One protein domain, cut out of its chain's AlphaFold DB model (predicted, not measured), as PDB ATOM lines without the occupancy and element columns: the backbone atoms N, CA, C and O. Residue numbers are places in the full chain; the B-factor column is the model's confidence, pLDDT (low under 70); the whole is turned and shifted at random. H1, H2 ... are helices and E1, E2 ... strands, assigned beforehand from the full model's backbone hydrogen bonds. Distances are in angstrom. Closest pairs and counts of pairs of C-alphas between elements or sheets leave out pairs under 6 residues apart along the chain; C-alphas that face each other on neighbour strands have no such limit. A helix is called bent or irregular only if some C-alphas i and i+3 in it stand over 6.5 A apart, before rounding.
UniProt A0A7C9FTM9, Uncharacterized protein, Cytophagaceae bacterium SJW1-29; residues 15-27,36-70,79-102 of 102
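This is residues 15 to 27, 36 to 70 and 79 to 102 of the 102 residues of an uncharacterized protein of Cytophagaceae bacterium SJW1-29 (UniProt A0A7C9FTM9). Two helices, H1 and H2, stand side by side and run the same way, and two strands, E1 and E2, lie off one side of this pair, set apart from both helices, with loops on the same side. From H1 the backbone folds back through a short link into E2, and beyond H2 the last residues run on as a tail to Tyr 102. The printed part has 72 residues, with two named helices and two named strands in the order E1, H1, E2, H2; both strands pair with no named strand. The class is mixed, helices and strands, with 33 residues, under half of those printed, in named elements. The whole is compact, with a radius of gyration of the C-alphas of 12.1 A and spans of 40 by 28 by 21 A.

The printed part begins with E1, residues 15 to 17, with C-alpha 15 at (174.181, 2.018, 139.689). H1, residues 40 to 53, is the longest helix, 20.0 A from first to last C-alpha, and begins with C-alpha 40 at (185.868, -1.390, 159.218). E2, residues 60 to 65, is the longest strand, at 14.3 A. H2, residues 88 to 97, measures 14.6 A and ends with C-alpha 97 at (189.711, 7.839, 142.938).

H1 and H2 touch, with 17 pairs of C-alphas within 8 A. Their closest C-alphas are those of Ala 44 and Ala 89, 3.9 A apart. Their lines stand at a shallow tilt of 21 degrees, and they run the same way. In both helices every O i to N i+4 pair is within hydrogen-bond range, and neither helix is bent. E1 and E2 have 8 pairs of C-alphas within 8 A, the closest being those of Glu 16 and Phe 64, 5.0 A apart, and their centres are 6.7 A apart. E1 is apart from H1 and from H2, and E2 is likewise apart from H1 and from H2, with no C-alphas within 8 A.

The C-alphas farthest apart are those of Ala 36 and Tyr 102, at 41.4 A. The printed part has two cuts. Residues 28 to 35 are not printed, and C-alphas 27 and 36 are 12.2 A apart across that cut, in the link from E1 to H1. Residues 71 to 78 are not printed, and C-alphas 70 and 79 are 13.4 A apart across that cut, in the link from E2 to H2. The link from H1 to E2 is printed whole and is short, with 6 residues. The mean pLDDT of the printed part is 93.2, and residues 100 to 102, which end at the chain's last residue, are under 70.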
ATOM      1  N   THR A  15     175.072   1.022 139.078       96.81
ATOM      2  CA  THR A  15     174.181   2.018 139.689       96.81
ATOM      3  C   THR A  15     174.338   2.073 141.203       96.81
ATOM      4  O   THR A  15     174.114   3.125 141.784       96.81
ATOM      5  N   GLU A  16     174.764   0.969 141.819       96.19
ATOM      6  CA  GLU A  16     175.117   0.874 143.232       96.19
ATOM      7  C   GLU A  16     176.265  -0.126 143.411       96.19
ATOM      8  O   GLU A  16     176.305  -1.170 142.753       96.19
ATOM      9  N   TYR A  17     177.193   0.181 144.315       96.31
ATOM     10  CA  TYR A  17     178.174  -0.771 144.830       96.31
ATOM     11  C   TYR A  17     178.548  -0.416 146.271       96.31
ATOM     12  O   TYR A  17     178.493   0.749 146.664       96.31
ATOM     13  N   GLY A  18     178.940  -1.407 147.066       96.25
ATOM     14  CA  GLY A  18     179.383  -1.166 148.432       96.25
ATOM     15  C   GLY A  18     179.382  -2.422 149.287       96.25
ATOM     16  O   GLY A  18     178.907  -3.481 148.880       96.25
ATOM     17  N   TYR A  19     179.929  -2.267 150.486       96.62
ATOM     18  CA  TYR A  19     180.039  -3.303 151.506       96.62
ATOM     19  C   TYR A  19     179.694  -2.686 152.858       96.62
ATOM     20  O   TYR A  19     179.999  -1.515 153.096       96.62
ATOM     21  N   THR A  20     179.097  -3.457 153.762       95.69
ATOM     22  CA  THR A  20     178.929  -3.025 155.151       95.69
ATOM     23  C   THR A  20     180.267  -3.035 155.898       95.69
ATOM     24  O   THR A  20     181.186  -3.782 155.579       95.69
ATOM     25  N   SER A  21     180.372  -2.206 156.932       95.06
ATOM     26  CA  SER A  21     181.466  -2.203 157.918       95.06
ATOM     27  C   SER A  21     181.179  -3.192 159.042       95.06
ATOM     28  O   SER A  21     181.130  -2.835 160.215       95.06
ATOM     29  N   SER A  22     180.942  -4.448 158.672       94.62
ATOM     30  CA  SER A  22     180.618  -5.526 159.603       94.62
ATOM     31  C   SER A  22     181.297  -6.829 159.209       94.62
ATOM     32  O   SER A  22     181.665  -7.015 158.049       94.62
ATOM     33  N   ASP A  23     181.418  -7.763 160.146       94.56
ATOM     34  CA  ASP A  23     181.841  -9.123 159.823       94.56
ATOM     35  C   ASP A  23     180.969  -9.735 158.719       94.56
ATOM     36  O   ASP A  23     179.784  -9.423 158.574       94.56
ATOM     37  N   TYR A  24     181.589 -10.605 157.918       93.38
ATOM     38  CA  TYR A  24     180.966 -11.318 156.795       93.38
ATOM     39  C   TYR A  24     180.418 -10.434 155.656       93.38
ATOM     40  O   TYR A  24     179.762 -10.962 154.754       93.38
ATOM     41  N   ALA A  25     180.750  -9.136 155.619       92.81
ATOM     42  CA  ALA A  25     180.277  -8.177 154.609       92.81
ATOM     43  C   ALA A  25     180.514  -8.599 153.145       92.81
ATOM     44  O   ALA A  25     179.798  -8.170 152.246       92.81
ATOM     45  N   THR A  26     181.504  -9.454 152.878       93.81
ATOM     46  CA  THR A  26     181.829  -9.931 151.522       93.81
ATOM     47  C   THR A  26     181.041 -11.171 151.097       93.81
ATOM     48  O   THR A  26     181.036 -11.508 149.914       93.81
ATOM     49  N   ARG A  27     180.355 -11.856 152.024       93.44
ATOM     50  CA  ARG A  27     179.600 -13.086 151.731       93.44
ATOM     51  C   ARG A  27     178.314 -12.787 150.965       93.44
ATOM     52  O   ARG A  27     177.979 -13.503 150.024       93.44
ATOM     53  N   ALA A  36     175.773  -8.515 163.052       87.75
ATOM     54  CA  ALA A  36     177.202  -8.729 162.838       87.75
ATOM     55  C   ALA A  36     178.027  -7.663 163.581       87.75
ATOM     56  O   ALA A  36     177.622  -6.499 163.663       87.75
ATOM     57  N   ALA A  37     179.181  -8.064 164.120       93.25
ATOM     58  CA  ALA A  37     180.099  -7.149 164.786       93.25
ATOM     59  C   ALA A  37     180.667  -6.129 163.791       93.25
ATOM     60  O   ALA A  37     180.816  -6.427 162.605       93.25
ATOM     61  N   GLU A  38     180.974  -4.924 164.271       93.94
ATOM     62  CA  GLU A  38     181.586  -3.881 163.450       93.94
ATOM     63  C   GLU A  38     182.985  -4.307 162.978       93.94
ATOM     64  O   GLU A  38     183.810  -4.756 163.771       93.94
ATOM     65  N   ASN A  39     183.256  -4.140 161.682       96.06
ATOM     66  CA  ASN A  39     184.536  -4.481 161.070       96.06
ATOM     67  C   ASN A  39     184.863  -3.525 159.908       96.06
ATOM     68  O   ASN A  39     184.591  -3.798 158.737       96.06
ATOM     69  N   GLU A  40     185.445  -2.368 160.232       96.12
ATOM     70  CA  GLU A  40     185.868  -1.390 159.218       96.12
ATOM     71  C   GLU A  40     187.022  -1.887 158.347       96.12
ATOM     72  O   GLU A  40     187.082  -1.559 157.163       96.12
ATOM     73  N   ALA A  41     187.925  -2.684 158.922       98.25
ATOM     74  CA  ALA A  41     189.076  -3.222 158.206       98.25
ATOM     75  C   ALA A  41     188.630  -4.157 157.075       98.25
ATOM     76  O   ALA A  41     189.175  -4.107 155.974       98.25
ATOM     77  N   LEU A  42     187.589  -4.965 157.308       97.75
ATOM     78  CA  LEU A  42     186.996  -5.797 156.264       97.75
ATOM     79  C   LEU A  42     186.361  -4.953 155.156       97.75
ATOM     80  O   LEU A  42     186.547  -5.272 153.983       97.75
ATOM     81  N   GLN A  43     185.659  -3.870 155.501       97.81
ATOM     82  CA  GLN A  43     185.104  -2.955 154.499       97.81
ATOM     83  C   GLN A  43     186.218  -2.343 153.643       97.81
ATOM     84  O   GLN A  43     186.138  -2.387 152.418       97.81
ATOM     85  N   ALA A  44     187.277  -1.825 154.273       98.44
ATOM     86  CA  ALA A  44     188.433  -1.269 153.576       98.44
ATOM     87  C   ALA A  44     189.084  -2.308 152.654       98.44
ATOM     88  O   ALA A  44     189.259  -2.049 151.464       98.44
ATOM     89  N   ARG A  45     189.329  -3.521 153.161       98.56
ATOM     90  CA  ARG A  45     189.918  -4.612 152.380       98.56
ATOM     91  C   ARG A  45     189.042  -5.035 151.202       98.56
ATOM     92  O   ARG A  45     189.562  -5.351 150.135       98.56
ATOM     93  N   ALA A  46     187.721  -5.041 151.368       98.12
ATOM     94  CA  ALA A  46     186.794  -5.338 150.282       98.12
ATOM     95  C   ALA A  46     186.879  -4.287 149.164       98.12
ATOM     96  O   ALA A  46     186.909  -4.652 147.989       98.12
ATOM     97  N   TYR A  47     186.990  -3.002 149.520       98.06
ATOM     98  CA  TYR A  47     187.227  -1.934 148.546       98.06
ATOM     99  C   TYR A  47     188.599  -2.052 147.871       98.06
ATOM    100  O   TYR A  47     188.663  -1.917 146.655       98.06
ATOM    101  N   GLU A  48     189.677  -2.366 148.600       98.12
ATOM    102  CA  GLU A  48     191.005  -2.596 147.999       98.12
ATOM    103  C   GLU A  48     190.956  -3.687 146.924       98.12
ATOM    104  O   GLU A  48     191.473  -3.498 145.824       98.12
ATOM    105  N   VAL A  49     190.302  -4.815 147.220       97.56
ATOM    106  CA  VAL A  49     190.161  -5.930 146.274       97.56
ATOM    107  C   VAL A  49     189.270  -5.538 145.096       97.56
ATOM    108  O   VAL A  49     189.639  -5.785 143.951       97.56
ATOM    109  N   LEU A  50     188.126  -4.887 145.337       96.88
ATOM    110  CA  LEU A  50     187.261  -4.398 144.258       96.88
ATOM    111  C   LEU A  50     188.033  -3.467 143.312       96.88
ATOM    112  O   LEU A  50     187.956  -3.610 142.089       96.88
ATOM    113  N   PHE A  51     188.783  -2.521 143.874       96.50
ATOM    114  CA  PHE A  51     189.512  -1.549 143.081       96.50
ATOM    115  C   PHE A  51     190.746  -2.128 142.386       96.50
ATOM    116  O   PHE A  51     191.026  -1.758 141.247       96.50
ATOM    117  N   GLY A  52     191.465  -3.045 143.034       95.38
ATOM    118  CA  GLY A  52     192.635  -3.712 142.464       95.38
ATOM    119  C   GLY A  52     192.297  -4.687 141.337       95.38
ATOM    120  O   GLY A  52     192.995  -4.708 140.329       95.38
ATOM    121  N   GLU A  53     191.216  -5.455 141.483       95.06
ATOM    122  CA  GLU A  53     190.914  -6.571 140.576       95.06
ATOM    123  C   GLU A  53     189.926  -6.206 139.461       95.06
ATOM    124  O   GLU A  53     189.939  -6.807 138.388       95.06
ATOM    125  N   VAL A  54     189.024  -5.248 139.707       94.44
ATOM    126  CA  VAL A  54     187.879  -4.992 138.813       94.44
ATOM    127  C   VAL A  54     187.899  -3.586 138.225       94.44
ATOM    128  O   VAL A  54     187.593  -3.411 137.047       94.44
ATOM    129  N   TRP A  55     188.255  -2.578 139.021       94.88
ATOM    130  CA  TRP A  55     188.064  -1.164 138.662       94.88
ATOM    131  C   TRP A  55     188.942  -0.668 137.515       94.88
ATOM    132  O   TRP A  55     188.596   0.305 136.857       94.88
ATOM    133  N   THR A  56     190.050  -1.356 137.251       91.94
ATOM    134  CA  THR A  56     190.986  -1.061 136.157       91.94
ATOM    135  C   THR A  56     190.638  -1.778 134.852       91.94
ATOM    136  O   THR A  56     191.327  -1.599 133.854       91.94
ATOM    137  N   SER A  57     189.588  -2.605 134.833       95.50
ATOM    138  CA  SER A  57     189.172  -3.306 133.618       95.50
ATOM    139  C   SER A  57     188.523  -2.358 132.602       95.50
ATOM    140  O   SER A  57     187.605  -1.630 132.960       95.50
ATOM    141  N   ASP A  58     188.848  -2.486 131.310       95.88
ATOM    142  CA  ASP A  58     188.280  -1.653 130.225       95.88
ATOM    143  C   ASP A  58     186.743  -1.665 130.140       95.88
ATOM    144  O   ASP A  58     186.107  -0.741 129.632       95.88
ATOM    145  N   TRP A  59     186.112  -2.744 130.614       97.12
ATOM    146  CA  TRP A  59     184.656  -2.868 130.621       97.12
ATOM    147  C   TRP A  59     183.992  -2.146 131.800       97.12
ATOM    148  O   TRP A  59     182.765  -2.049 131.809       97.12
ATOM    149  N   MET A  60     184.751  -1.686 132.795       96.88
ATOM    150  CA  MET A  60     184.254  -1.076 134.026       96.88
ATOM    151  C   MET A  60     184.221   0.448 133.888       96.88
ATOM    152  O   MET A  60     185.252   1.106 133.849       96.88
ATOM    153  N   ALA A  61     183.019   1.024 133.844       96.69
ATOM    154  CA  ALA A  61     182.834   2.476 133.766       96.69
ATOM    155  C   ALA A  61     182.901   3.170 135.140       96.69
ATOM    156  O   ALA A  61     182.848   4.396 135.211       96.69
ATOM    157  N   GLY A  62     182.942   2.394 136.227       95.69
ATOM    158  CA  GLY A  62     182.834   2.873 137.603       95.69
ATOM    159  C   GLY A  62     181.483   2.533 138.239       95.69
ATOM    160  O   GLY A  62     180.783   1.603 137.823       95.69
ATOM    161  N   GLY A  63     181.092   3.305 139.252       95.56
ATOM    162  CA  GLY A  63     179.786   3.167 139.887       95.56
ATOM    163  C   GLY A  63     179.515   4.196 140.976       95.56
ATOM    164  O   GLY A  63     180.375   5.018 141.304       95.56
ATOM    165  N   PHE A  64     178.320   4.127 141.558       95.69
ATOM    166  CA  PHE A  64     177.914   4.987 142.671       95.69
ATOM    167  C   PHE A  64     177.982   4.223 143.992       95.69
ATOM    168  O   PHE A  64     177.336   3.191 144.163       95.69
ATOM    169  N   ALA A  65     178.791   4.723 144.926       94.56
ATOM    170  CA  ALA A  65     178.960   4.081 146.221       94.56
ATOM    171  C   ALA A  65     177.675   4.209 147.046       94.56
ATOM    172  O   ALA A  65     177.161   5.315 147.237       94.56
ATOM    173  N   TRP A  66     177.191   3.090 147.573       94.62
ATOM    174  CA  TRP A  66     176.099   3.029 148.534       94.62
ATOM    175  C   TRP A  66     176.695   3.015 149.952       94.62
ATOM    176  O   TRP A  66     177.319   2.037 150.339       94.62
ATOM    177  N   LYS A  67     176.591   4.077 150.759       89.44
ATOM    178  CA  LYS A  67     176.065   5.409 150.409       89.44
ATOM    179  C   LYS A  67     176.779   6.551 151.130       89.44
ATOM    180  O   LYS A  67     177.412   6.362 152.170       89.44
ATOM    181  N   TRP A  68     176.659   7.750 150.573       93.88
ATOM    182  CA  TRP A  68     177.299   8.972 151.060       93.88
ATOM    183  C   TRP A  68     176.248   9.935 151.631       93.88
ATOM    184  O   TRP A  68     175.228  10.188 150.992       93.88
ATOM    185  N   PHE A  69     176.476  10.480 152.828       94.56
ATOM    186  CA  PHE A  69     175.596  11.456 153.472       94.56
ATOM    187  C   PHE A  69     176.149  12.883 153.316       94.56
ATOM    188  O   PHE A  69     177.239  13.162 153.817       94.56
ATOM    189  N   PRO A  70     175.417  13.814 152.677       91.19
ATOM    190  CA  PRO A  70     175.925  15.160 152.389       91.19
ATOM    191  C   PRO A  70     176.092  16.040 153.636       91.19
ATOM    192  O   PRO A  70     176.902  16.958 153.630       91.19
ATOM    193  N   ARG A  79     176.297   6.342 160.770       87.38
ATOM    194  CA  ARG A  79     175.519   5.291 161.456       87.38
ATOM    195  C   ARG A  79     175.142   4.127 160.547       87.38
ATOM    196  O   ARG A  79     174.897   3.028 161.028       87.38
ATOM    197  N   ASP A  80     175.043   4.385 159.250       92.44
ATOM    198  CA  ASP A  80     174.753   3.345 158.277       92.44
ATOM    199  C   ASP A  80     176.038   2.559 157.972       92.44
ATOM    200  O   ASP A  80     177.039   3.164 157.564       92.44
ATOM    201  N   PRO A  81     176.044   1.229 158.168       92.75
ATOM    202  CA  PRO A  81     177.250   0.431 158.017       92.75
ATOM    203  C   PRO A  81     177.746   0.390 156.571       92.75
ATOM    204  O   PRO A  81     178.936   0.161 156.373       92.75
ATOM    205  N   PHE A  82     176.895   0.652 155.574       95.50
ATOM    206  CA  PHE A  82     177.312   0.735 154.174       95.50
ATOM    207  C   PHE A  82     178.176   1.955 153.881       95.50
ATOM    208  O   PHE A  82     179.019   1.925 152.990       95.50
ATOM    209  N   SER A  83     177.982   3.042 154.626       95.88
ATOM    210  CA  SER A  83     178.715   4.261 154.345       95.88
ATOM    211  C   SER A  83     180.194   4.099 154.708       95.88
ATOM    212  O   SER A  83     180.491   3.744 155.857       95.88
ATOM    213  N   PRO A  84     181.113   4.377 153.766       95.81
ATOM    214  CA  PRO A  84     182.551   4.385 154.022       95.81
ATOM    215  C   PRO A  84     183.008   5.688 154.699       95.81
ATOM    216  O   PRO A  84     184.159   5.785 155.114       95.81
ATOM    217  N   GLN A  85     182.126   6.695 154.796       95.69
ATOM    218  CA  GLN A  85     182.451   8.037 155.276       95.69
ATOM    219  C   GLN A  85     183.054   8.038 156.682       95.69
ATOM    220  O   GLN A  85     182.463   7.490 157.615       95.69
ATOM    221  N   ASN A  86     184.183   8.730 156.834       95.00
ATOM    222  CA  ASN A  86     184.963   8.831 158.068       95.00
ATOM    223  C   ASN A  86     185.405   7.461 158.632       95.00
ATOM    224  O   ASN A  86     185.610   7.332 159.838       95.00
ATOM    225  N   LYS A  87     185.562   6.450 157.761       95.12
ATOM    226  CA  LYS A  87     186.081   5.105 158.072       95.12
ATOM    227  C   LYS A  87     187.337   4.804 157.258       95.12
ATOM    228  O   LYS A  87     187.643   5.504 156.291       95.12
ATOM    229  N   GLN A  88     188.019   3.706 157.584       97.00
ATOM    230  CA  GLN A  88     189.192   3.226 156.829       97.00
ATOM    231  C   GLN A  88     188.906   3.071 155.323       97.00
ATOM    232  O   GLN A  88     189.731   3.429 154.486       97.00
ATOM    233  N   ALA A  89     187.699   2.622 154.970       97.50
ATOM    234  CA  ALA A  89     187.270   2.477 153.584       97.50
ATOM    235  C   ALA A  89     187.288   3.792 152.782       97.50
ATOM    236  O   ALA A  89     187.611   3.763 151.597       97.50
ATOM    237  N   GLN A  90     186.992   4.947 153.394       96.69
ATOM    238  CA  GLN A  90     187.077   6.235 152.696       96.69
ATOM    239  C   GLN A  90     188.510   6.547 152.260       96.69
ATOM    240  O   GLN A  90     188.694   7.108 151.181       96.69
ATOM    241  N   VAL A  91     189.511   6.196 153.073       97.06
ATOM    242  CA  VAL A  91     190.924   6.416 152.733       97.06
ATOM    243  C   VAL A  91     191.280   5.617 151.483       97.06
ATOM    244  O   VAL A  91     191.717   6.204 150.496       97.06
ATOM    245  N   VAL A  92     190.957   4.320 151.476       97.81
ATOM    246  CA  VAL A  92     191.146   3.435 150.316       97.81
ATOM    247  C   VAL A  92     190.442   3.992 149.077       97.81
ATOM    248  O   VAL A  92     191.053   4.141 148.023       97.81
ATOM    249  N   MET A  93     189.162   4.358 149.186       97.00
ATOM    250  CA  MET A  93     188.422   4.939 148.060       97.00
ATOM    251  C   MET A  93     189.085   6.214 147.530       97.00
ATOM    252  O   MET A  93     189.184   6.388 146.317       97.00
ATOM    253  N   GLY A  94     189.566   7.084 148.422       96.00
ATOM    254  CA  GLY A  94     190.278   8.306 148.063       96.00
ATOM    255  C   GLY A  94     191.574   8.036 147.299       96.00
ATOM    256  O   GLY A  94     191.833   8.700 146.299       96.00
ATOM    257  N   GLU A  95     192.348   7.029 147.705       95.25
ATOM    258  CA  GLU A  95     193.570   6.624 147.002       95.25
ATOM    259  C   GLU A  95     193.287   6.137 145.579       95.25
ATOM    260  O   GLU A  95     194.025   6.474 144.657       95.25
ATOM    261  N   TYR A  96     192.222   5.358 145.370       93.75
ATOM    262  CA  TYR A  96     191.887   4.856 144.037       93.75
ATOM    263  C   TYR A  96     191.219   5.906 143.148       93.75
ATOM    264  O   TYR A  96     191.529   5.964 141.962       93.75
ATOM    265  N   TYR A  97     190.353   6.758 143.697       92.44
ATOM    266  CA  TYR A  97     189.711   7.839 142.938       92.44
ATOM    267  C   TYR A  97     190.664   9.005 142.648       92.44
ATOM    268  O   TYR A  97     190.488   9.704 141.655       92.44
ATOM    269  N   GLY A  98     191.668   9.218 143.501       91.56
ATOM    270  CA  GLY A  98     192.684  10.255 143.328       91.56
ATOM    271  C   GLY A  98     193.810   9.884 142.360       91.56
ATOM    272  O   GLY A  98     194.590  10.758 141.979       91.56
ATOM    273  N   LYS A  99     193.918   8.614 141.938       84.06
ATOM    274  CA  LYS A  99     194.883   8.197 140.911       84.06
ATOM    275  C   LYS A  99     194.543   8.889 139.592       84.06
ATOM    276  O   LYS A  99     193.540   8.589 138.956       84.06
ATOM    277  N   THR A 100     195.400   9.822 139.183       54.94
ATOM    278  CA  THR A 100     195.334  10.436 137.854       54.94
ATOM    279  C   THR A 100     195.977   9.477 136.858       54.94
ATOM    280  O   THR A 100     197.177   9.223 136.936       54.94
ATOM    281  N   THR A 101     195.185   8.922 135.944       56.31
ATOM    282  CA  THR A 101     195.696   8.185 134.782       56.31
ATOM    283  C   THR A 101     196.099   9.213 133.719       56.31
ATOM    284  O   THR A 101     195.231   9.941 133.238       56.31
ATOM    285  N   TYR A 102     197.397   9.323 133.414       40.25
ATOM    286  CA  TYR A 102     197.922  10.094 132.274       40.25
ATOM    287  C   TYR A 102     197.959   9.237 131.010       40.25
ATOM    288  O   TYR A 102     198.226   8.020 131.149       40.25
TER     289      TYR A 102